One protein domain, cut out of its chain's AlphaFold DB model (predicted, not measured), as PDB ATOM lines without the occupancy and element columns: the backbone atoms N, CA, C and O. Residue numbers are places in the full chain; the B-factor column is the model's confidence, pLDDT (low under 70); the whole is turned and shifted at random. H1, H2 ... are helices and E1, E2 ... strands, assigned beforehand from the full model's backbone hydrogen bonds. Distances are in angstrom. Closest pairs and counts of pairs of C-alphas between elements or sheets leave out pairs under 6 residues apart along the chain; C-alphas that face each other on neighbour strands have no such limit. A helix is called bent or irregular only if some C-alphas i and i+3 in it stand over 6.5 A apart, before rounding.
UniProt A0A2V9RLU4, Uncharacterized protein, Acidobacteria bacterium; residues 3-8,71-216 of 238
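This is residues 3 to 8 and 71 to 216 of the 238 residues of an uncharacterized protein of Acidobacteria bacterium (UniProt A0A2V9RLU4). A strongly twisted sheet of six strands has a cluster of crossed helices, H3, H4 and H5, beside its E4, E5 and E3 part, while H7 lies away from both on a long link and residues 205 to 216 stick out. The printed part has 152 residues, with seven named helices and six named strands in the order E1 E2 H1 E3 H2 H3 H4 E4 E5 H5 H6 E6 H7. The mixed sheet runs E1, E2, E6, E4, E5, E3, and the class is mixed, helices and strands. The whole is compact, with a radius of gyration of the C-alphas of 16.4 A and spans of 44 by 36 by 32 A.

The strands are E1, residues 3 to 6, starting at C-alpha 3 (-65.809, -12.368, 6.845); E2, 71 to 76, 15.8 A; E6, 179 to 184, 16.3 A; E4, 142 to 147, 16.6 A; E5, 154 to 158, 11.9 A; and E3, 85 to 87. The helices are H1, 79 to 84; H2, 92 to 97; H3, 103 to 116, 20.2 A; H4, 121 to 135, 21.7 A; H5, 160 to 169, 14.7 A; H6, 174 to 177; and H7, 198 to 210, 18.7 A, ending at C-alpha 210 (-47.200, -21.826, 34.344). H1 is irregular, but only just: C-alphas 80 and 83 are 6.8 A apart.

E6 is parallel to E4, with N 145 and O 181 2.8 A apart, and antiparallel to E2, with N 73 and O 182 at 2.9 A. E1 is antiparallel to E2, N 4 to O 74 at 2.8 A. E4 and E5 form an antiparallel hairpin, N 146 to O 155 at 2.9 A; E5 and the edge strand E3 are parallel, N 86 to O 154 at 2.7 A. H5 is on the sheet but over none of its strands, at a height over the sheet of 4.4 A, only just above the sheet's level. H4 touches H5, closest at C-alphas 130 and 165, 4.7 A, and is only just about perpendicular to it at 70.2 degrees. H3 touches H5 at a steep tilt of 62 degrees, the same way, closest at C-alphas 107 and 164, 6.4 A. With residues 106 to 110 alone H3 touches H2, closest at C-alphas 106 and 97, 5.6 A. H1, H3 and H6 only graze the sheet; H7 touches no helix. Every O i to N i+4 pair is within hydrogen-bond range in H2, H3, H5 and H7, against 10 of 11 in H4 and 0 of 2 in H1, where 2 of 3 O i to N i+3 pairs are; H6 is too short for an i+4 pair.

The two C-alphas farthest apart, those of Gly 115 and Phe 213, are 46.9 A apart. Residues 9 to 70 are not printed, and C-alphas 8 and 71 are 8.5 A apart across the cut. The link from E6 to H7 is long. Mean pLDDT of the printed part is 81.5; 34 residues are under 70, among them 196 to 209.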
ATOM      1  N   LYS A   3     -65.245 -11.413   5.880       96.62
ATOM      2  CA  LYS A   3     -65.809 -12.368   6.845       96.62
ATOM      3  C   LYS A   3     -67.053 -13.030   6.245       96.62
ATOM      4  O   LYS A   3     -67.959 -12.337   5.784       96.62
ATOM      5  N   VAL A   4     -67.076 -14.360   6.218       96.81
ATOM      6  CA  VAL A   4     -68.183 -15.154   5.659       96.81
ATOM      7  C   VAL A   4     -69.161 -15.532   6.761       96.81
ATOM      8  O   VAL A   4     -70.344 -15.213   6.671       96.81
ATOM      9  N   ARG A   5     -68.664 -16.182   7.817       97.56
ATOM     10  CA  ARG A   5     -69.452 -16.579   8.990       97.56
ATOM     11  C   ARG A   5     -68.576 -16.700  10.229       97.56
ATOM     12  O   ARG A   5     -67.376 -16.952  10.125       97.56
ATOM     13  N   ARG A   6     -69.199 -16.557  11.396       97.81
ATOM     14  CA  ARG A   6     -68.599 -16.935  12.679       97.81
ATOM     15  C   ARG A   6     -68.362 -18.445  12.708       97.81
ATOM     16  O   ARG A   6     -69.191 -19.196  12.190       97.81
ATOM     17  N   VAL A   7     -67.269 -18.865  13.333       97.69
ATOM     18  CA  VAL A   7     -66.985 -20.279  13.624       97.69
ATOM     19  C   VAL A   7     -66.668 -20.439  15.105       97.69
ATOM     20  O   VAL A   7     -66.211 -19.489  15.745       97.69
ATOM     21  N   SER A   8     -66.943 -21.612  15.667       97.50
ATOM     22  CA  SER A   8     -66.589 -21.887  17.060       97.50
ATOM     23  C   SER A   8     -65.091 -22.158  17.190       97.50
ATOM     24  O   SER A   8     -64.436 -22.587  16.242       97.50
ATOM     25  N   GLU A  71     -61.814 -13.972  18.480       98.12
ATOM     26  CA  GLU A  71     -63.027 -14.195  17.736       98.12
ATOM     27  C   GLU A  71     -62.723 -14.889  16.410       98.12
ATOM     28  O   GLU A  71     -62.032 -14.335  15.552       98.12
ATOM     29  N   TRP A  72     -63.282 -16.080  16.204       98.44
ATOM     30  CA  TRP A  72     -62.998 -16.880  15.017       98.44
ATOM     31  C   TRP A  72     -64.034 -16.709  13.906       98.44
ATOM     32  O   TRP A  72     -65.250 -16.673  14.131       98.44
ATOM     33  N   TRP A  73     -63.531 -16.630  12.677       98.56
ATOM     34  CA  TRP A  73     -64.325 -16.469  11.466       98.56
ATOM     35  C   TRP A  73     -63.810 -17.350  10.339       98.56
ATOM     36  O   TRP A  73     -62.605 -17.456  10.132       98.56
ATOM     37  N   GLN A  74     -64.726 -17.876   9.534       97.88
ATOM     38  CA  GLN A  74     -64.394 -18.274   8.175       97.88
ATOM     39  C   GLN A  74     -64.299 -17.005   7.329       97.88
ATOM     40  O   GLN A  74     -65.211 -16.167   7.350       97.88
ATOM     41  N   VAL A  75     -63.202 -16.856   6.594       97.06
ATOM     42  CA  VAL A  75     -62.934 -15.681   5.762       97.06
ATOM     43  C   VAL A  75     -62.641 -16.082   4.324       97.06
ATOM     44  O   VAL A  75     -62.125 -17.159   4.048       97.06
ATOM     45  N   GLU A  76     -62.950 -15.179   3.407       94.94
ATOM     46  CA  GLU A  76     -62.484 -15.225   2.026       94.94
ATOM     47  C   GLU A  76     -61.379 -14.195   1.847       94.94
ATOM     48  O   GLU A  76     -61.549 -12.998   2.133       94.94
ATOM     49  N   LEU A  77     -60.235 -14.662   1.363       93.69
ATOM     50  CA  LEU A  77     -59.141 -13.792   0.975       93.69
ATOM     51  C   LEU A  77     -59.344 -13.308  -0.461       93.69
ATOM     52  O   LEU A  77     -59.922 -13.991  -1.299       93.69
ATOM     53  N   ARG A  78     -58.847 -12.111  -0.745       91.81
ATOM     54  CA  ARG A  78     -58.691 -11.562  -2.092       91.81
ATOM     55  C   ARG A  78     -57.212 -11.581  -2.451       91.81
ATOM     56  O   ARG A  78     -56.360 -11.543  -1.565       91.81
ATOM     57  N   THR A  79     -56.883 -11.514  -3.738       89.25
ATOM     58  CA  THR A  79     -55.488 -11.367  -4.193       89.25
ATOM     59  C   THR A  79     -54.786 -10.172  -3.532       89.25
ATOM     60  O   THR A  79     -53.619 -10.267  -3.163       89.25
ATOM     61  N   SER A  80     -55.513  -9.075  -3.285       90.81
ATOM     62  CA  SER A  80     -55.000  -7.886  -2.588       90.81
ATOM     63  C   SER A  80     -54.624  -8.128  -1.120       90.81
ATOM     64  O   SER A  80     -53.931  -7.306  -0.530       90.81
ATOM     65  N   ASP A  81     -55.084  -9.223  -0.512       92.56
ATOM     66  CA  ASP A  81     -54.755  -9.583   0.868       92.56
ATOM     67  C   ASP A  81     -53.449 -10.375   0.978       92.56
ATOM     68  O   ASP A  81     -52.865 -10.440   2.054       92.56
ATOM     69  N   LEU A  82     -52.963 -10.975  -0.110       91.12
ATOM     70  CA  LEU A  82     -51.775 -11.831  -0.071       91.12
ATOM     71  C   LEU A  82     -50.497 -11.108   0.402       91.12
ATOM     72  O   LEU A  82     -49.774 -11.696   1.208       91.12
ATOM     73  N   PRO A  83     -50.221  -9.845   0.006       91.12
ATOM     74  CA  PRO A  83     -49.000  -9.147   0.425       91.12
ATOM     75  C   PRO A  83     -48.891  -8.893   1.934       91.12
ATOM     76  O   PRO A  83     -47.795  -8.689   2.443       91.12
ATOM     77  N   ARG A  84     -50.011  -8.905   2.670       92.38
ATOM     78  CA  ARG A  84     -50.038  -8.659   4.126       92.38
ATOM     79  C   ARG A  84     -50.026  -9.941   4.965       92.38
ATOM     80  O   ARG A  84     -50.000  -9.860   6.196       92.38
ATOM     81  N   ILE A  85     -50.036 -11.113   4.328       93.38
ATOM     82  CA  ILE A  85     -49.943 -12.405   5.012       93.38
ATOM     83  C   ILE A  85     -48.489 -12.676   5.380       93.38
ATOM     84  O   ILE A  85     -47.588 -12.556   4.554       93.38
ATOM     85  N   ARG A  86     -48.270 -13.092   6.622       92.38
ATOM     86  CA  ARG A  86     -46.974 -13.435   7.191       92.38
ATOM     87  C   ARG A  86     -46.894 -14.928   7.465       92.38
ATOM     88  O   ARG A  86     -47.790 -15.520   8.068       92.38
ATOM     89  N   VAL A  87     -45.784 -15.527   7.062       87.44
ATOM     90  CA  VAL A  87     -45.413 -16.888   7.437       87.44
ATOM     91  C   VAL A  87     -44.945 -16.878   8.880       87.44
ATOM     92  O   VAL A  87     -44.103 -16.072   9.279       87.44
ATOM     93  N   PHE A  88     -45.449 -17.815   9.672       80.81
ATOM     94  CA  PHE A  88     -45.057 -17.879  11.066       80.81
ATOM     95  C   PHE A  88     -43.571 -18.263  11.245       80.81
ATOM     96  O   PHE A  88     -43.130 -19.305  10.737       80.81
ATOM     97  N   PRO A  89     -42.785 -17.451  11.981       68.81
ATOM     98  CA  PRO A  89     -41.323 -17.484  11.965       68.81
ATOM     99  C   PRO A  89     -40.729 -18.598  12.847       68.81
ATOM    100  O   PRO A  89     -40.061 -18.329  13.849       68.81
ATOM    101  N   ARG A  90     -40.908 -19.876  12.482       69.75
ATOM    102  CA  ARG A  90     -40.258 -21.015  13.170       69.75
ATOM    103  C   ARG A  90     -39.240 -21.764  12.312       69.75
ATOM    104  O   ARG A  90     -39.447 -22.001  11.126       69.75
ATOM    105  N   ASN A  91     -38.168 -22.223  12.964       69.12
ATOM    106  CA  ASN A  91     -37.149 -23.124  12.416       69.12
ATOM    107  C   ASN A  91     -36.624 -22.670  11.038       69.12
ATOM    108  O   ASN A  91     -36.079 -21.575  10.907       69.12
ATOM    109  N   HIS A  92     -36.800 -23.515  10.018       67.94
ATOM    110  CA  HIS A  92     -36.345 -23.335   8.640       67.94
ATOM    111  C   HIS A  92     -36.837 -22.020   8.013       67.94
ATOM    112  O   HIS A  92     -36.077 -21.376   7.292       67.94
ATOM    113  N   TRP A  93     -38.039 -21.554   8.367       73.44
ATOM    114  CA  TRP A  93     -38.598 -20.300   7.854       73.44
ATOM    115  C   TRP A  93     -37.775 -19.073   8.250       73.44
ATOM    116  O   TRP A  93     -37.612 -18.171   7.438       73.44
ATOM    117  N   ARG A  94     -37.163 -19.059   9.445       72.81
ATOM    118  CA  ARG A  94     -36.290 -17.951   9.878       72.81
ATOM    119  C   ARG A  94     -35.044 -17.812   9.008       72.81
ATOM    120  O   ARG A  94     -34.595 -16.697   8.779       72.81
ATOM    121  N   LYS A  95     -34.499 -18.933   8.524       72.81
ATOM    122  CA  LYS A  95     -33.326 -18.935   7.635       72.81
ATOM    123  C   LYS A  95     -33.668 -18.414   6.236       72.81
ATOM    124  O   LYS A  95     -32.805 -17.847   5.584       72.81
ATOM    125  N   LEU A  96     -34.907 -18.618   5.788       68.12
ATOM    126  CA  LEU A  96     -35.379 -18.228   4.454       68.12
ATOM    127  C   LEU A  96     -35.908 -16.794   4.402       68.12
ATOM    128  O   LEU A  96     -35.740 -16.114   3.397       68.12
ATOM    129  N   ALA A  97     -36.517 -16.336   5.493       66.56
ATOM    130  CA  ALA A  97     -37.124 -15.017   5.604       66.56
ATOM    131  C   ALA A  97     -36.113 -13.861   5.521       66.56
ATOM    132  O   ALA A  97     -36.478 -12.759   5.139       66.56
ATOM    133  N   ASN A  98     -34.847 -14.079   5.900       70.31
ATOM    134  CA  ASN A  98     -33.831 -13.018   5.988       70.31
ATOM    135  C   ASN A  98     -34.323 -11.756   6.741       70.31
ATOM    136  O   ASN A  98     -34.000 -10.629   6.382       70.31
ATOM    137  N   GLY A  99     -35.158 -11.948   7.769       71.31
ATOM    138  CA  GLY A  99     -35.772 -10.866   8.544       71.31
ATOM    139  C   GLY A  99     -37.141 -10.385   8.045       71.31
ATOM    140  O   GLY A  99     -37.828  -9.721   8.817       71.31
ATOM    141  N   ASN A 100     -37.582 -10.765   6.837       80.06
ATOM    142  CA  ASN A 100     -38.923 -10.474   6.329       80.06
ATOM    143  C   ASN A 100     -39.787 -11.739   6.204       80.06
ATOM    144  O   ASN A 100     -39.459 -12.681   5.486       80.06
ATOM    145  N   PHE A 101     -40.914 -11.746   6.916       84.88
ATOM    146  CA  PHE A 101     -41.820 -12.887   6.997       84.88
ATOM    147  C   PHE A 101     -43.061 -12.770   6.107       84.88
ATOM    148  O   PHE A 101     -43.925 -13.641   6.188       84.88
ATOM    149  N   TYR A 102     -43.187 -11.736   5.271       89.12
ATOM    150  CA  TYR A 102     -44.298 -11.648   4.322       89.12
ATOM    151  C   TYR A 102     -44.227 -12.782   3.296       89.12
ATOM    152  O   TYR A 102     -43.181 -13.053   2.707       89.12
ATOM    153  N   LEU A 103     -45.357 -13.459   3.092       88.19
ATOM    154  CA  LEU A 103     -45.461 -14.664   2.274       88.19
ATOM    155  C   LEU A 103     -44.960 -14.432   0.848       88.19
ATOM    156  O   LEU A 103     -44.179 -15.234   0.345       88.19
ATOM    157  N   THR A 104     -45.388 -13.339   0.216       87.50
ATOM    158  CA  THR A 104     -45.018 -13.008  -1.166       87.50
ATOM    159  C   THR A 104     -43.509 -12.835  -1.308       87.50
ATOM    160  O   THR A 104     -42.898 -13.471  -2.161       87.50
ATOM    161  N   GLU A 105     -42.885 -12.080  -0.405       86.12
ATOM    162  CA  GLU A 105     -41.436 -11.863  -0.417       86.12
ATOM    163  C   GLU A 105     -40.653 -13.150  -0.139       86.12
ATOM    164  O   GLU A 105     -39.672 -13.461  -0.818       86.12
ATOM    165  N   MET A 106     -41.109 -13.948   0.829       83.31
ATOM    166  CA  MET A 106     -40.484 -15.233   1.137       83.31
ATOM    167  C   MET A 106     -40.539 -16.197  -0.049       83.31
ATOM    168  O   MET A 106     -39.569 -16.908  -0.313       83.31
ATOM    169  N   VAL A 107     -41.660 -16.231  -0.767       82.94
ATOM    170  CA  VAL A 107     -41.834 -17.069  -1.959       82.94
ATOM    171  C   VAL A 107     -40.914 -16.604  -3.084       82.94
ATOM    172  O   VAL A 107     -40.291 -17.446  -3.731       82.94
ATOM    173  N   ASP A 108     -40.757 -15.296  -3.282       84.56
ATOM    174  CA  ASP A 108     -39.849 -14.752  -4.294       84.56
ATOM    175  C   ASP A 108     -38.380 -15.080  -3.981       84.56
ATOM    176  O   ASP A 108     -37.639 -15.524  -4.865       84.56
ATOM    177  N   HIS A 109     -37.970 -14.999  -2.710       81.06
ATOM    178  CA  HIS A 109     -36.648 -15.463  -2.271       81.06
ATOM    179  C   HIS A 109     -36.446 -16.964  -2.505       81.06
ATOM    180  O   HIS A 109     -35.378 -17.390  -2.962       81.06
ATOM    181  N   ILE A 110     -37.463 -17.780  -2.209       78.94
ATOM    182  CA  ILE A 110     -37.414 -19.221  -2.467       78.94
ATOM    183  C   ILE A 110     -37.256 -19.463  -3.970       78.94
ATOM    184  O   ILE A 110     -36.333 -20.180  -4.348       78.94
ATOM    185  N   ARG A 111     -38.065 -18.830  -4.833       78.94
ATOM    186  CA  ARG A 111     -37.964 -18.952  -6.302       78.94
ATOM    187  C   ARG A 111     -36.571 -18.612  -6.820       78.94
ATOM    188  O   ARG A 111     -36.010 -19.394  -7.590       78.94
ATOM    189  N   ALA A 112     -35.995 -17.501  -6.365       79.19
ATOM    190  CA  ALA A 112     -34.645 -17.098  -6.750       79.19
ATOM    191  C   ALA A 112     -33.607 -18.173  -6.377       79.19
ATOM    192  O   ALA A 112     -32.782 -18.566  -7.201       79.19
ATOM    193  N   ARG A 113     -33.697 -18.723  -5.161       73.38
ATOM    194  CA  ARG A 113     -32.783 -19.764  -4.668       73.38
ATOM    195  C   ARG A 113     -32.965 -21.103  -5.379       73.38
ATOM    196  O   ARG A 113     -31.978 -21.767  -5.685       73.38
ATOM    197  N   VAL A 114     -34.209 -21.484  -5.665       67.69
ATOM    198  CA  VAL A 114     -34.577 -22.701  -6.403       67.69
ATOM    199  C   VAL A 114     -33.955 -22.705  -7.800       67.69
ATOM    200  O   VAL A 114     -33.437 -23.735  -8.230       67.69
ATOM    201  N   GLY A 115     -33.993 -21.562  -8.495       62.47
ATOM    202  CA  GLY A 115     -33.369 -21.399  -9.809       62.47
ATOM    203  C   GLY A 115     -31.844 -21.534  -9.776       62.47
ATOM    204  O   GLY A 115     -31.245 -21.909 -10.777       62.47
ATOM    205  N   SER A 116     -31.215 -21.272  -8.627       60.56
ATOM    206  CA  SER A 116     -29.761 -21.365  -8.460       60.56
ATOM    207  C   SER A 116     -29.274 -22.711  -7.902       60.56
ATOM    208  O   SER A 116     -28.174 -23.125  -8.249       60.56
ATOM    209  N   HIS A 117     -30.038 -23.390  -7.034       60.19
ATOM    210  CA  HIS A 117     -29.604 -24.617  -6.339       60.19
ATOM    211  C   HIS A 117     -30.780 -25.590  -6.078       60.19
ATOM    212  O   HIS A 117     -31.421 -25.524  -5.027       60.19
ATOM    213  N   PRO A 118     -31.059 -26.540  -6.993       59.72
ATOM    214  CA  PRO A 118     -32.215 -27.444  -6.905       59.72
ATOM    215  C   PRO A 118     -32.173 -28.508  -5.791       59.72
ATOM    216  O   PRO A 118     -33.165 -29.211  -5.616       59.72
ATOM    217  N   SER A 119     -31.051 -28.669  -5.078       60.53
ATOM    218  CA  SER A 119     -30.782 -29.799  -4.168       60.53
ATOM    219  C   SER A 119     -31.157 -29.571  -2.697       60.53
ATOM    220  O   SER A 119     -30.887 -30.430  -1.857       60.53
ATOM    221  N   ASP A 120     -31.774 -28.439  -2.351       72.19
ATOM    222  CA  ASP A 120     -32.206 -28.171  -0.974       72.19
ATOM    223  C   ASP A 120     -33.420 -29.053  -0.610       72.19
ATOM    224  O   ASP A 120     -34.467 -29.000  -1.259       72.19
ATOM    225  N   THR A 121     -33.291 -29.878   0.434       74.31
ATOM    226  CA  THR A 121     -34.326 -30.837   0.867       74.31
ATOM    227  C   THR A 121     -35.632 -30.155   1.269       74.31
ATOM    228  O   THR A 121     -36.713 -30.709   1.055       74.31
ATOM    229  N   PHE A 122     -35.562 -28.933   1.803       72.81
ATOM    230  CA  PHE A 122     -36.747 -28.143   2.122       72.81
ATOM    231  C   PHE A 122     -37.471 -27.687   0.850       72.81
ATOM    232  O   PHE A 122     -38.696 -27.782   0.761       72.81
ATOM    233  N   VAL A 123     -36.715 -27.242  -0.157       73.88
ATOM    234  CA  VAL A 123     -37.255 -26.853  -1.466       73.88
ATOM    235  C   VAL A 123     -37.875 -28.055  -2.175       73.88
ATOM    236  O   VAL A 123     -38.978 -27.943  -2.706       73.88
ATOM    237  N   ALA A 124     -37.209 -29.211  -2.146       75.69
ATOM    238  CA  ALA A 124     -37.744 -30.450  -2.699       75.69
ATOM    239  C   ALA A 124     -39.076 -30.834  -2.034       75.69
ATOM    240  O   ALA A 124     -40.033 -31.177  -2.726       75.69
ATOM    241  N   LYS A 125     -39.180 -30.683  -0.706       79.50
ATOM    242  CA  LYS A 125     -40.430 -30.913   0.027       79.50
ATOM    243  C   LYS A 125     -41.538 -29.938  -0.377       79.50
ATOM    244  O   LYS A 125     -42.675 -30.363  -0.556       79.50
ATOM    245  N   LEU A 126     -41.227 -28.649  -0.530       76.62
ATOM    246  CA  LEU A 126     -42.209 -27.666  -0.997       76.62
ATOM    247  C   LEU A 126     -42.684 -27.962  -2.422       76.62
ATOM    248  O   LEU A 126     -43.866 -27.778  -2.695       76.62
ATOM    249  N   ARG A 127     -41.803 -28.443  -3.308       74.12
ATOM    250  CA  ARG A 127     -42.181 -28.876  -4.663       74.12
ATOM    251  C   ARG A 127     -43.087 -30.107  -4.642       74.12
ATOM    252  O   ARG A 127     -44.150 -30.049  -5.231       74.12
ATOM    253  N   SER A 128     -42.740 -31.150  -3.887       78.50
ATOM    254  CA  SER A 128     -43.608 -32.334  -3.743       78.50
ATOM    255  C   SER A 128     -45.007 -31.948  -3.260       78.50
ATOM    256  O   SER A 128     -46.005 -32.355  -3.839       78.50
ATOM    257  N   LEU A 129     -45.080 -31.080  -2.245       78.25
ATOM    258  CA  LEU A 129     -46.356 -30.587  -1.730       78.25
ATOM    259  C   LEU A 129     -47.105 -29.732  -2.763       78.25
ATOM    260  O   LEU A 129     -48.327 -29.751  -2.817       78.25
ATOM    261  N   SER A 130     -46.375 -28.967  -3.572       74.69
ATOM    262  CA  SER A 130     -46.936 -28.166  -4.662       74.69
ATOM    263  C   SER A 130     -47.600 -29.044  -5.723       74.69
ATOM    264  O   SER A 130     -48.704 -28.725  -6.165       74.69
ATOM    265  N   ASP A 131     -46.951 -30.150  -6.085       73.56
ATOM    266  CA  ASP A 131     -47.451 -31.118  -7.063       73.56
ATOM    267  C   ASP A 131     -48.692 -31.849  -6.524       73.56
ATOM    268  O   ASP A 131     -49.710 -31.936  -7.210       73.56
ATOM    269  N   GLU A 132     -48.661 -32.282  -5.258       75.25
ATOM    270  CA  GLU A 132     -49.821 -32.866  -4.570       75.25
ATOM    271  C   GLU A 132     -51.011 -31.891  -4.552       75.25
ATOM    272  O   GLU A 132     -52.119 -32.241  -4.967       75.25
ATOM    273  N   LEU A 133     -50.775 -30.633  -4.163       72.88
ATOM    274  CA  LEU A 133     -51.797 -29.582  -4.120       72.88
ATOM    275  C   LEU A 133     -52.362 -29.217  -5.496       72.88
ATOM    276  O   LEU A 133     -53.450 -28.650  -5.564       72.88
ATOM    277  N   ALA A 134     -51.642 -29.471  -6.589       69.12
ATOM    278  CA  ALA A 134     -52.161 -29.269  -7.940       69.12
ATOM    279  C   ALA A 134     -53.181 -30.348  -8.349       69.12
ATOM    280  O   ALA A 134     -53.970 -30.110  -9.259       69.12
ATOM    281  N   SER A 135     -53.173 -31.504  -7.679       67.75
ATOM    282  CA  SER A 135     -54.067 -32.638  -7.956       67.75
ATOM    283  C   SER A 135     -55.252 -32.772  -6.991       67.75
ATOM    284  O   SER A 135     -56.177 -33.533  -7.269       67.75
ATOM    285  N   ALA A 136     -55.235 -32.048  -5.868       65.56
ATOM    286  CA  ALA A 136     -56.278 -32.108  -4.849       65.56
ATOM    287  C   ALA A 136     -57.506 -31.240  -5.211       65.56
ATOM    288  O   ALA A 136     -57.339 -30.183  -5.828       65.56
ATOM    289  N   PRO A 137     -58.730 -31.634  -4.802       67.06
ATOM    290  CA  PRO A 137     -59.908 -30.776  -4.903       67.06
ATOM    291  C   PRO A 137     -59.727 -29.460  -4.134       67.06
ATOM    292  O   PRO A 137     -59.090 -29.416  -3.078       67.06
ATOM    293  N   GLU A 138     -60.320 -28.379  -4.641       65.75
ATOM    294  CA  GLU A 138     -60.334 -27.092  -3.941       65.75
ATOM    295  C   GLU A 138     -61.058 -27.210  -2.587       65.75
ATOM    296  O   GLU A 138     -62.073 -27.897  -2.478       65.75
ATOM    297  N   HIS A 139     -60.568 -26.497  -1.568       64.69
ATOM    298  CA  HIS A 139     -61.154 -26.399  -0.221       64.69
ATOM    299  C   HIS A 139     -61.130 -27.661   0.655       64.69
ATOM    300  O   HIS A 139     -61.641 -27.611   1.772       64.69
ATOM    301  N   ASP A 140     -60.465 -28.743   0.250       71.94
ATOM    302  CA  ASP A 140     -60.324 -29.952   1.089       71.94
ATOM    303  C   ASP A 140     -59.352 -29.758   2.279       71.94
ATOM    304  O   ASP A 140     -59.079 -30.647   3.081       71.94
ATOM    305  N   SER A 141     -58.777 -28.561   2.390       81.88
ATOM    306  CA  SER A 141     -57.732 -28.220   3.338       81.88
ATOM    307  C   SER A 141     -57.935 -26.805   3.870       81.88
ATOM    308  O   SER A 141     -58.089 -25.850   3.104       81.88
ATOM    309  N   SER A 142     -57.837 -26.656   5.186       91.44
ATOM    310  CA  SER A 142     -57.923 -25.375   5.881       91.44
ATOM    311  C   SER A 142     -56.549 -24.727   6.102       91.44
ATOM    312  O   SER A 142     -55.517 -25.397   6.107       91.44
ATOM    313  N   VAL A 143     -56.526 -23.402   6.250       95.00
ATOM    314  CA  VAL A 143     -55.367 -22.598   6.675       95.00
ATOM    315  C   VAL A 143     -55.832 -21.675   7.794       95.00
ATOM    316  O   VAL A 143     -56.843 -20.982   7.647       95.00
ATOM    317  N   LEU A 144     -55.088 -21.647   8.904       96.56
ATOM    318  CA  LEU A 144     -55.441 -20.830  10.064       96.56
ATOM    319  C   LEU A 144     -54.575 -19.576  10.132       96.56
ATOM    320  O   LEU A 144     -53.342 -19.636  10.098       96.56
ATOM    321  N   LEU A 145     -55.246 -18.442  10.291       97.25
ATOM    322  CA  LEU A 145     -54.668 -17.109  10.367       97.25
ATOM    323  C   LEU A 145     -55.026 -16.444  11.703       97.25
ATOM    324  O   LEU A 145     -56.060 -16.744  12.300       97.25
ATOM    325  N   ILE A 146     -54.197 -15.503  12.146       97.12
ATOM    326  CA  ILE A 146     -54.510 -14.589  13.252       97.12
ATOM    327  C   ILE A 146     -54.195 -13.145  12.872       97.12
ATOM    328  O   ILE A 146     -53.219 -12.891  12.162       97.12
ATOM    329  N   GLY A 147     -54.992 -12.201  13.365       96.69
ATOM    330  CA  GLY A 147     -54.814 -10.773  13.112       96.69
ATOM    331  C   GLY A 147     -55.463  -9.891  14.174       96.69
ATOM    332  O   GLY A 147     -56.204 -10.370  15.031       96.69
ATOM    333  N   LEU A 148     -55.181  -8.589  14.114       96.38
ATOM    334  CA  LEU A 148     -55.916  -7.590  14.898       96.38
ATOM    335  C   LEU A 148     -57.340  -7.414  14.357       96.38
ATOM    336  O   LEU A 148     -58.308  -7.450  15.113       96.38
ATOM    337  N   ASP A 149     -57.436  -7.275  13.037       94.81
ATOM    338  CA  ASP A 149     -58.647  -6.978  12.277       94.81
ATOM    339  C   ASP A 149     -58.497  -7.446  10.813       94.81
ATOM    340  O   ASP A 149     -57.503  -8.070  10.421       94.81
ATOM    341  N   GLU A 150     -59.508  -7.165   9.993       94.19
ATOM    342  CA  GLU A 150     -59.567  -7.543   8.583       94.19
ATOM    343  C   GLU A 150     -58.570  -6.811   7.676       94.19
ATOM    344  O   GLU A 150     -58.320  -7.303   6.569       94.19
ATOM    345  N   GLU A 151     -58.021  -5.670   8.086       92.44
ATOM    346  CA  GLU A 151     -57.216  -4.776   7.242       92.44
ATOM    347  C   GLU A 151     -55.715  -4.953   7.480       92.44
ATOM    348  O   GLU A 151     -54.923  -4.948   6.533       92.44
ATOM    349  N   GLY A 152     -55.330  -5.163   8.736       92.00
ATOM    350  CA  GLY A 152     -53.949  -5.286   9.170       92.00
ATOM    351  C   GLY A 152     -53.243  -6.563   8.699       92.00
ATOM    352  O   GLY A 152     -53.802  -7.398   7.984       92.00
ATOM    353  N   PRO A 153     -51.973  -6.748   9.085       93.25
ATOM    354  CA  PRO A 153     -51.240  -7.976   8.806       93.25
ATOM    355  C   PRO A 153     -51.939  -9.215   9.373       93.25
ATOM    356  O   PRO A 153     -52.608  -9.145  10.401       93.25
ATOM    357  N   LEU A 154     -51.726 -10.362   8.732       95.38
ATOM    358  CA  LEU A 154     -52.215 -11.658   9.208       95.38
ATOM    359  C   LEU A 154     -51.038 -12.602   9.372       95.38
ATOM    360  O   LEU A 154     -50.179 -12.637   8.499       95.38
ATOM    361  N   THR A 155     -51.021 -13.413  10.422       94.50
ATOM    362  CA  THR A 155     -49.995 -14.447  10.594       94.50
ATOM    363  C   THR A 155     -50.595 -15.836  10.449       94.50
ATOM    364  O   THR A 155     -51.583 -16.159  11.103       94.50
ATOM    365  N   ILE A 156     -49.975 -16.670   9.614       93.62
ATOM    366  CA  ILE A 156     -50.357 -18.069   9.415       93.62
ATOM    367  C   ILE A 156     -49.904 -18.905  10.615       93.62
ATOM    368  O   ILE A 156     -48.716 -19.164  10.753       93.62
ATOM    369  N   ILE A 157     -50.815 -19.377  11.463       92.31
ATOM    370  CA  ILE A 157     -50.462 -20.242  12.610       92.31
ATOM    371  C   ILE A 157     -50.501 -21.737  12.269       92.31
ATOM    372  O   ILE A 157     -49.821 -22.538  12.914       92.31
ATOM    373  N   GLU A 158     -51.228 -22.100  11.214       91.81
ATOM    374  CA  GLU A 158     -51.296 -23.442  10.639       91.81
ATOM    375  C   GLU A 158     -51.323 -23.309   9.111       91.81
ATOM    376  O   GLU A 158     -51.985 -22.420   8.579       91.81
ATOM    377  N   GLY A 159     -50.582 -24.166   8.401       90.38
ATOM    378  CA  GLY A 159     -50.615 -24.188   6.938       90.38
ATOM    379  C   GLY A 159     -49.466 -23.462   6.231       90.38
ATOM    380  O   GLY A 159     -49.503 -23.356   5.010       90.38
ATOM    381  N   ASN A 160     -48.406 -23.031   6.935       88.69
ATOM    382  CA  ASN A 160     -47.234 -22.351   6.337       88.69
ATOM    383  C   ASN A 160     -46.708 -23.039   5.062       88.69
ATOM    384  O   ASN A 160     -46.509 -22.393   4.038       88.69
ATOM    385  N   HIS A 161     -46.466 -24.355   5.128       85.38
ATOM    386  CA  HIS A 161     -45.914 -25.104   3.996       85.38
ATOM    387  C   HIS A 161     -46.906 -25.183   2.835       85.38
ATOM    388  O   HIS A 161     -46.491 -24.995   1.697       85.38
ATOM    389  N   ARG A 162     -48.198 -25.412   3.117       88.25
ATOM    390  CA  ARG A 162     -49.260 -25.477   2.100       88.25
ATOM    391  C   ARG A 162     -49.425 -24.136   1.393       88.25
ATOM    392  O   ARG A 162     -49.405 -24.095   0.169       88.25
ATOM    393  N   MET A 163     -49.479 -23.043   2.155       89.06
ATOM    394  CA  MET A 163     -49.541 -21.685   1.612       89.06
ATOM    395  C   MET A 163     -48.323 -21.366   0.748       89.06
ATOM    396  O   MET A 163     -48.482 -20.902  -0.377       89.06
ATOM    397  N   ALA A 164     -47.107 -21.649   1.223       86.94
ATOM    398  CA  ALA A 164     -45.892 -21.391   0.452       86.94
ATOM    399  C   ALA A 164     -45.792 -22.257  -0.813       86.94
ATOM    400  O   ALA A 164     -45.430 -21.744  -1.867       86.94
ATOM    401  N   ALA A 165     -46.142 -23.544  -0.731       85.00
ATOM    402  CA  ALA A 165     -46.180 -24.454  -1.873       85.00
ATOM    403  C   ALA A 165     -47.202 -23.989  -2.925       85.00
ATOM    404  O   ALA A 165     -46.844 -23.752  -4.077       85.00
ATOM    405  N   ALA A 166     -48.447 -23.720  -2.517       85.31
ATOM    406  CA  ALA A 166     -49.468 -23.172  -3.410       85.31
ATOM    407  C   ALA A 166     -49.026 -21.843  -4.046       85.31
ATOM    408  O   ALA A 166     -49.245 -21.619  -5.237       85.31
ATOM    409  N   SER A 167     -48.337 -20.993  -3.276       85.50
ATOM    410  CA  SER A 167     -47.798 -19.726  -3.774       85.50
ATOM    411  C   SER A 167     -46.731 -19.902  -4.844       85.50
ATOM    412  O   SER A 167     -46.595 -19.025  -5.696       85.50
ATOM    413  N   LEU A 168     -45.969 -21.000  -4.819       81.12
ATOM    414  CA  LEU A 168     -44.962 -21.294  -5.837       81.12
ATOM    415  C   LEU A 168     -45.610 -21.653  -7.179       81.12
ATOM    416  O   LEU A 168     -45.101 -21.189  -8.201       81.12
ATOM    417  N   VAL A 169     -46.727 -22.389  -7.165       78.31
ATOM    418  CA  VAL A 169     -47.440 -22.877  -8.365       78.31
ATOM    419  C   VAL A 169     -48.376 -21.829  -8.955       78.31
ATOM    420  O   VAL A 169     -48.267 -21.491 -10.130       78.31
ATOM    421  N   SER A 170     -49.294 -21.309  -8.141       75.31
ATOM    422  CA  SER A 170     -50.395 -20.449  -8.586       75.31
ATOM    423  C   SER A 170     -50.566 -19.284  -7.614       75.31
ATOM    424  O   SER A 170     -51.551 -19.235  -6.880       75.31
ATOM    425  N   PRO A 171     -49.616 -18.329  -7.577       76.81
ATOM    426  CA  PRO A 171     -49.609 -17.249  -6.591       76.81
ATOM    427  C   PRO A 171     -50.870 -16.381  -6.620       76.81
ATOM    428  O   PRO A 171     -51.243 -15.826  -5.592       76.81
ATOM    429  N   GLN A 172     -51.535 -16.260  -7.771       75.38
ATOM    430  CA  GLN A 172     -52.741 -15.440  -7.883       75.38
ATOM    431  C   GLN A 172     -53.994 -16.141  -7.350       75.38
ATOM    432  O   GLN A 172     -54.886 -15.455  -6.859       75.38
ATOM    433  N   ASP A 173     -54.008 -17.478  -7.317       81.12
ATOM    434  CA  ASP A 173     -55.204 -18.285  -7.026       81.12
ATOM    435  C   ASP A 173     -55.156 -18.964  -5.652       81.12
ATOM    436  O   ASP A 173     -56.072 -19.691  -5.283       81.12
ATOM    437  N   ILE A 174     -54.109 -18.718  -4.850       83.69
ATOM    438  CA  ILE A 174     -53.954 -19.310  -3.503       83.69
ATOM    439  C   ILE A 174     -55.216 -19.101  -2.656       83.69
ATOM    440  O   ILE A 174     -55.625 -19.981  -1.902       83.69
ATOM    441  N   HIS A 175     -55.831 -17.926  -2.793       81.69
ATOM    442  CA  HIS A 175     -57.013 -17.515  -2.047       81.69
ATOM    443  C   HIS A 175     -58.272 -18.348  -2.351       81.69
ATOM    444  O   HIS A 175     -59.218 -18.288  -1.572       81.69
ATOM    445  N   LEU A 176     -58.269 -19.125  -3.438       84.06
ATOM    446  CA  LEU A 176     -59.356 -20.025  -3.841       84.06
ATOM    447  C   LEU A 176     -59.089 -21.484  -3.452       84.06
ATOM    448  O   LEU A 176     -59.983 -22.317  -3.526       84.06
ATOM    449  N   ARG A 177     -57.856 -21.825  -3.058       83.62
ATOM    450  CA  ARG A 177     -57.467 -23.227  -2.839       83.62
ATOM    451  C   ARG A 177     -57.821 -23.761  -1.461       83.62
ATOM    452  O   ARG A 177     -58.002 -24.966  -1.308       83.62
ATOM    453  N   PHE A 178     -57.868 -22.889  -0.462       90.88
ATOM    454  CA  PHE A 178     -58.005 -23.283   0.934       90.88
ATOM    455  C   PHE A 178     -59.233 -22.656   1.569       90.88
ATOM    456  O   PHE A 178     -59.602 -21.520   1.272       90.88
ATOM    457  N   GLN A 179     -59.804 -23.366   2.535       92.75
ATOM    458  CA  GLN A 179     -60.687 -22.732   3.498       92.75
ATOM    459  C   GLN A 179     -59.842 -21.923   4.492       92.75
ATOM    460  O   GLN A 179     -58.953 -22.468   5.141       92.75
ATOM    461  N   PHE A 180     -60.121 -20.630   4.653       96.25
ATOM    462  CA  PHE A 180     -59.402 -19.800   5.621       96.25
ATOM    463  C   PHE A 180     -60.225 -19.595   6.887       96.25
ATOM    464  O   PHE A 180     -61.343 -19.074   6.840       96.25
ATOM    465  N   LEU A 181     -59.642 -19.962   8.025       97.75
ATOM    466  CA  LEU A 181     -60.163 -19.643   9.350       97.75
ATOM    467  C   LEU A 181     -59.258 -18.588   9.978       97.75
ATOM    468  O   LEU A 181     -58.045 -18.767  10.036       97.75
ATOM    469  N   CYS A 182     -59.826 -17.473  10.427       98.25
ATOM    470  CA  CYS A 182     -59.063 -16.359  10.971       98.25
ATOM    471  C   CYS A 182     -59.562 -15.965  12.359       98.25
ATOM    472  O   CYS A 182     -60.757 -15.732  12.551       98.25
ATOM    473  N   GLY A 183     -58.633 -15.894  13.310       98.12
ATOM    474  CA  GLY A 183     -58.862 -15.396  14.660       98.12
ATOM    475  C   GLY A 183     -58.524 -13.914  14.744       98.12
ATOM    476  O   GLY A 183     -57.414 -13.512  14.390       98.12
ATOM    477  N   PHE A 184     -59.464 -13.104  15.221       98.00
ATOM    478  CA  PHE A 184     -59.267 -11.672  15.424       98.00
ATOM    479  C   PHE A 184     -59.350 -11.316  16.901       98.00
ATOM    480  O   PHE A 184     -60.227 -11.800  17.610       98.00
ATOM    481  N   SER A 185     -58.453 -10.454  17.367       97.50
ATOM    482  CA  SER A 185     -58.567  -9.821  18.681       97.50
ATOM    483  C   SER A 185     -57.875  -8.461  18.646       97.50
ATOM    484  O   SER A 185     -56.732  -8.387  18.194       97.50
ATOM    485  N   PRO A 186     -58.468  -7.395  19.213       95.88
ATOM    486  CA  PRO A 186     -57.770  -6.123  19.418       95.88
ATOM    487  C   PRO A 186     -56.485  -6.259  20.255       95.88
ATOM    488  O   PRO A 186     -55.601  -5.409  20.186       95.88
ATOM    489  N   ARG A 187     -56.357  -7.345  21.031       94.69
ATOM    490  CA  ARG A 187     -55.187  -7.678  21.858       94.69
ATOM    491  C   ARG A 187     -54.218  -8.640  21.174       94.69
ATOM    492  O   ARG A 187     -53.296  -9.147  21.814       94.69
ATOM    493  N   MET A 188     -54.379  -8.897  19.874       94.56
ATOM    494  CA  MET A 188     -53.516  -9.835  19.147       94.56
ATOM    495  C   MET A 188     -52.041  -9.405  19.151       94.56
ATOM    496  O   MET A 188     -51.167 -10.263  19.121       94.56
ATOM    497  N   ILE A 189     -51.746  -8.106  19.292       90.06
ATOM    498  CA  ILE A 189     -50.377  -7.583  19.490       90.06
ATOM    499  C   ILE A 189     -49.648  -8.195  20.681       90.06
ATOM    500  O   ILE A 189     -48.425  -8.275  20.672       90.06
ATOM    501  N   GLU A 190     -50.373  -8.645  21.699       88.25
ATOM    502  CA  GLU A 190     -49.740  -9.256  22.852       88.25
ATOM    503  C   GLU A 190     -49.300 -10.704  22.547       88.25
ATOM    504  O   GLU A 190     -48.420 -11.253  23.214       88.25
ATOM    505  N   CYS A 191     -49.910 -11.342  21.542       87.00
ATOM    506  CA  CYS A 191     -49.574 -12.690  21.114       87.00
ATOM    507  C   CYS A 191     -48.194 -12.704  20.449       87.00
ATOM    508  O   CYS A 191     -48.008 -12.153  19.361       87.00
ATOM    509  N   CYS A 192     -47.242 -13.428  21.046       82.94
ATOM    510  CA  CYS A 192     -45.882 -13.554  20.513       82.94
ATOM    511  C   CYS A 192     -45.825 -14.209  19.121       82.94
ATOM    512  O   CYS A 192     -44.797 -14.165  18.449       82.94
ATOM    513  N   TRP A 193     -46.925 -14.826  18.679       82.19
ATOM    514  CA  TRP A 193     -47.059 -15.395  17.344       82.19
ATOM    515  C   TRP A 193     -47.456 -14.371  16.285       82.19
ATOM    516  O   TRP A 193     -47.135 -14.569  15.117       82.19
ATOM    517  N   TYR A 194     -48.130 -13.291  16.673       83.19
ATOM    518  CA  TYR A 194     -48.525 -12.212  15.772       83.19
ATOM    519  C   TYR A 194     -47.411 -11.172  15.622       83.19
ATOM    520  O   TYR A 194     -47.062 -10.780  14.504       83.19
ATOM    521  N   GLN A 195     -46.811 -10.782  16.748       76.12
ATOM    522  CA  GLN A 195     -45.682  -9.866  16.811       76.12
ATOM    523  C   GLN A 195     -44.672 -10.376  17.839       76.12
ATOM    524  O   GLN A 195     -44.996 -10.554  19.008       76.12
ATOM    525  N   THR A 196     -43.434 -10.607  17.400       63.19
ATOM    526  CA  THR A 196     -42.343 -10.995  18.299       63.19
ATOM    527  C   THR A 196     -41.581  -9.750  18.736       63.19
ATOM    528  O   THR A 196     -40.870  -9.143  17.937       63.19
ATOM    529  N   ASP A 197     -41.675  -9.410  20.014       63.81
ATOM    530  CA  ASP A 197     -40.864  -8.388  20.674       63.81
ATOM    531  C   ASP A 197     -40.452  -8.845  22.085       63.81
ATOM    532  O   ASP A 197     -40.826  -9.921  22.554       63.81
ATOM    533  N   LEU A 198     -39.624  -8.056  22.774       53.59
ATOM    534  CA  LEU A 198     -39.095  -8.431  24.093       53.59
ATOM    535  C   LEU A 198     -40.201  -8.631  25.146       53.59
ATOM    536  O   LEU A 198     -40.054  -9.474  26.031       53.59
ATOM    537  N   SER A 199     -41.310  -7.895  25.042       60.53
ATOM    538  CA  SER A 199     -42.418  -7.964  26.000       60.53
ATOM    539  C   SER A 199     -43.261  -9.228  25.807       60.53
ATOM    540  O   SER A 199     -43.564  -9.939  26.769       60.53
ATOM    541  N   THR A 200     -43.545  -9.578  24.553       61.19
ATOM    542  CA  THR A 200     -44.269 -10.799  24.179       61.19
ATOM    543  C   THR A 200     -43.437 -12.056  24.446       61.19
ATOM    544  O   THR A 200     -43.977 -13.073  24.884       61.19
ATOM    545  N   LEU A 201     -42.108 -11.987  24.299       60.22
ATOM    546  CA  LEU A 201     -41.191 -13.064  24.692       60.22
ATOM    547  C   LEU A 201     -41.147 -13.281  26.211       60.22
ATOM    548  O   LEU A 201     -41.113 -14.429  26.659       60.22
ATOM    549  N   TRP A 202     -41.174 -12.210  27.011       55.06
ATOM    550  CA  TRP A 202     -41.237 -12.329  28.472       55.06
ATOM    551  C   TRP A 202     -42.560 -12.954  28.931       55.06
ATOM    552  O   TRP A 202     -42.573 -13.839  29.788       55.06
ATOM    553  N   ARG A 203     -43.678 -12.568  28.304       62.88
ATOM    554  CA  ARG A 203     -44.981 -13.188  28.561       62.88
ATOM    555  C   ARG A 203     -45.007 -14.668  28.182       62.88
ATOM    556  O   ARG A 203     -45.463 -15.479  28.986       62.88
ATOM    557  N   TYR A 204     -44.451 -15.018  27.024       65.50
ATOM    558  CA  TYR A 204     -44.281 -16.406  26.601       65.50
ATOM    559  C   TYR A 204     -43.457 -17.212  27.613       65.50
ATOM    560  O   TYR A 204     -43.834 -18.324  27.976       65.50
ATOM    561  N   ALA A 205     -42.362 -16.644  28.133       60.72
ATOM    562  CA  ALA A 205     -41.558 -17.287  29.172       60.72
ATOM    563  C   ALA A 205     -42.356 -17.507  30.471       60.72
ATOM    564  O   ALA A 205     -42.248 -18.563  31.092       60.72
ATOM    565  N   ARG A 206     -43.207 -16.552  30.863       68.25
ATOM    566  CA  ARG A 206     -44.091 -16.698  32.029       68.25
ATOM    567  C   ARG A 206     -45.136 -17.801  31.826       68.25
ATOM    568  O   ARG A 206     -45.299 -18.648  32.701       68.25
ATOM    569  N   ASN A 207     -45.811 -17.818  30.678       64.81
ATOM    570  CA  ASN A 207     -46.789 -18.856  30.343       64.81
ATOM    571  C   ASN A 207     -46.126 -20.237  30.241       64.81
ATOM    572  O   ASN A 207     -46.678 -21.232  30.700       64.81
ATOM    573  N   PHE A 208     -44.903 -20.305  29.720       67.31
ATOM    574  CA  PHE A 208     -44.104 -21.526  29.713       67.31
ATOM    575  C   PHE A 208     -43.906 -22.100  31.123       67.31
ATOM    576  O   PHE A 208     -44.068 -23.303  31.301       67.31
ATOM    577  N   VAL A 209     -43.599 -21.258  32.119       67.00
ATOM    578  CA  VAL A 209     -43.443 -21.695  33.518       67.00
ATOM    579  C   VAL A 209     -44.773 -22.180  34.099       67.00
ATOM    580  O   VAL A 209     -44.799 -23.223  34.747       67.00
ATOM    581  N   ALA A 210     -45.875 -21.473  33.827       70.00
ATOM    582  CA  ALA A 210     -47.200 -21.826  34.344       70.00
ATOM    583  C   ALA A 210     -47.679 -23.217  33.889       70.00
ATOM    584  O   ALA A 210     -48.381 -23.897  34.629       70.00
ATOM    585  N   TYR A 211     -47.261 -23.653  32.697       70.00
ATOM    586  CA  TYR A 211     -47.686 -24.916  32.089       70.00
ATOM    587  C   TYR A 211     -46.545 -25.928  31.918       70.00
ATOM    588  O   TYR A 211     -46.635 -26.847  31.102       70.00
ATOM    589  N   LEU A 212     -45.436 -25.749  32.643       63.62
ATOM    590  CA  LEU A 212     -44.273 -26.633  32.546       63.62
ATOM    591  C   LEU A 212     -44.588 -28.053  33.043       63.62
ATOM    592  O   LEU A 212     -44.034 -29.014  32.521       63.62
ATOM    593  N   PHE A 213     -45.472 -28.154  34.037       68.31
ATOM    594  CA  PHE A 213     -45.815 -29.390  34.742       68.31
ATOM    595  C   PHE A 213     -47.150 -30.005  34.301       68.31
ATOM    596  O   PHE A 213     -47.608 -30.958  34.923       68.31
ATOM    597  N   GLU A 214     -47.792 -29.468  33.258       76.56
ATOM    598  CA  GLU A 214     -48.955 -30.139  32.674       76.56
ATOM    599  C   GLU A 214     -48.508 -31.441  32.008       76.56
ATOM    600  O   GLU A 214     -47.645 -31.421  31.128       76.56
ATOM    601  N   ASP A 215     -49.120 -32.554  32.412       85.06
ATOM    602  CA  ASP A 215     -48.994 -33.829  31.721       85.06
ATOM    603  C   ASP A 215     -50.087 -33.916  30.640       85.06
ATOM    604  O   ASP A 215     -51.265 -34.115  30.959       85.06
ATOM    605  N   PRO A 216     -49.739 -33.729  29.355       85.62
ATOM    606  CA  PRO A 216     -50.727 -33.750  28.288       85.62
ATOM    607  C   PRO A 216     -51.346 -35.136  28.080       85.62
ATOM    608  O   PRO A 216     -52.426 -35.234  27.500       85.62
TER     609      PRO A 216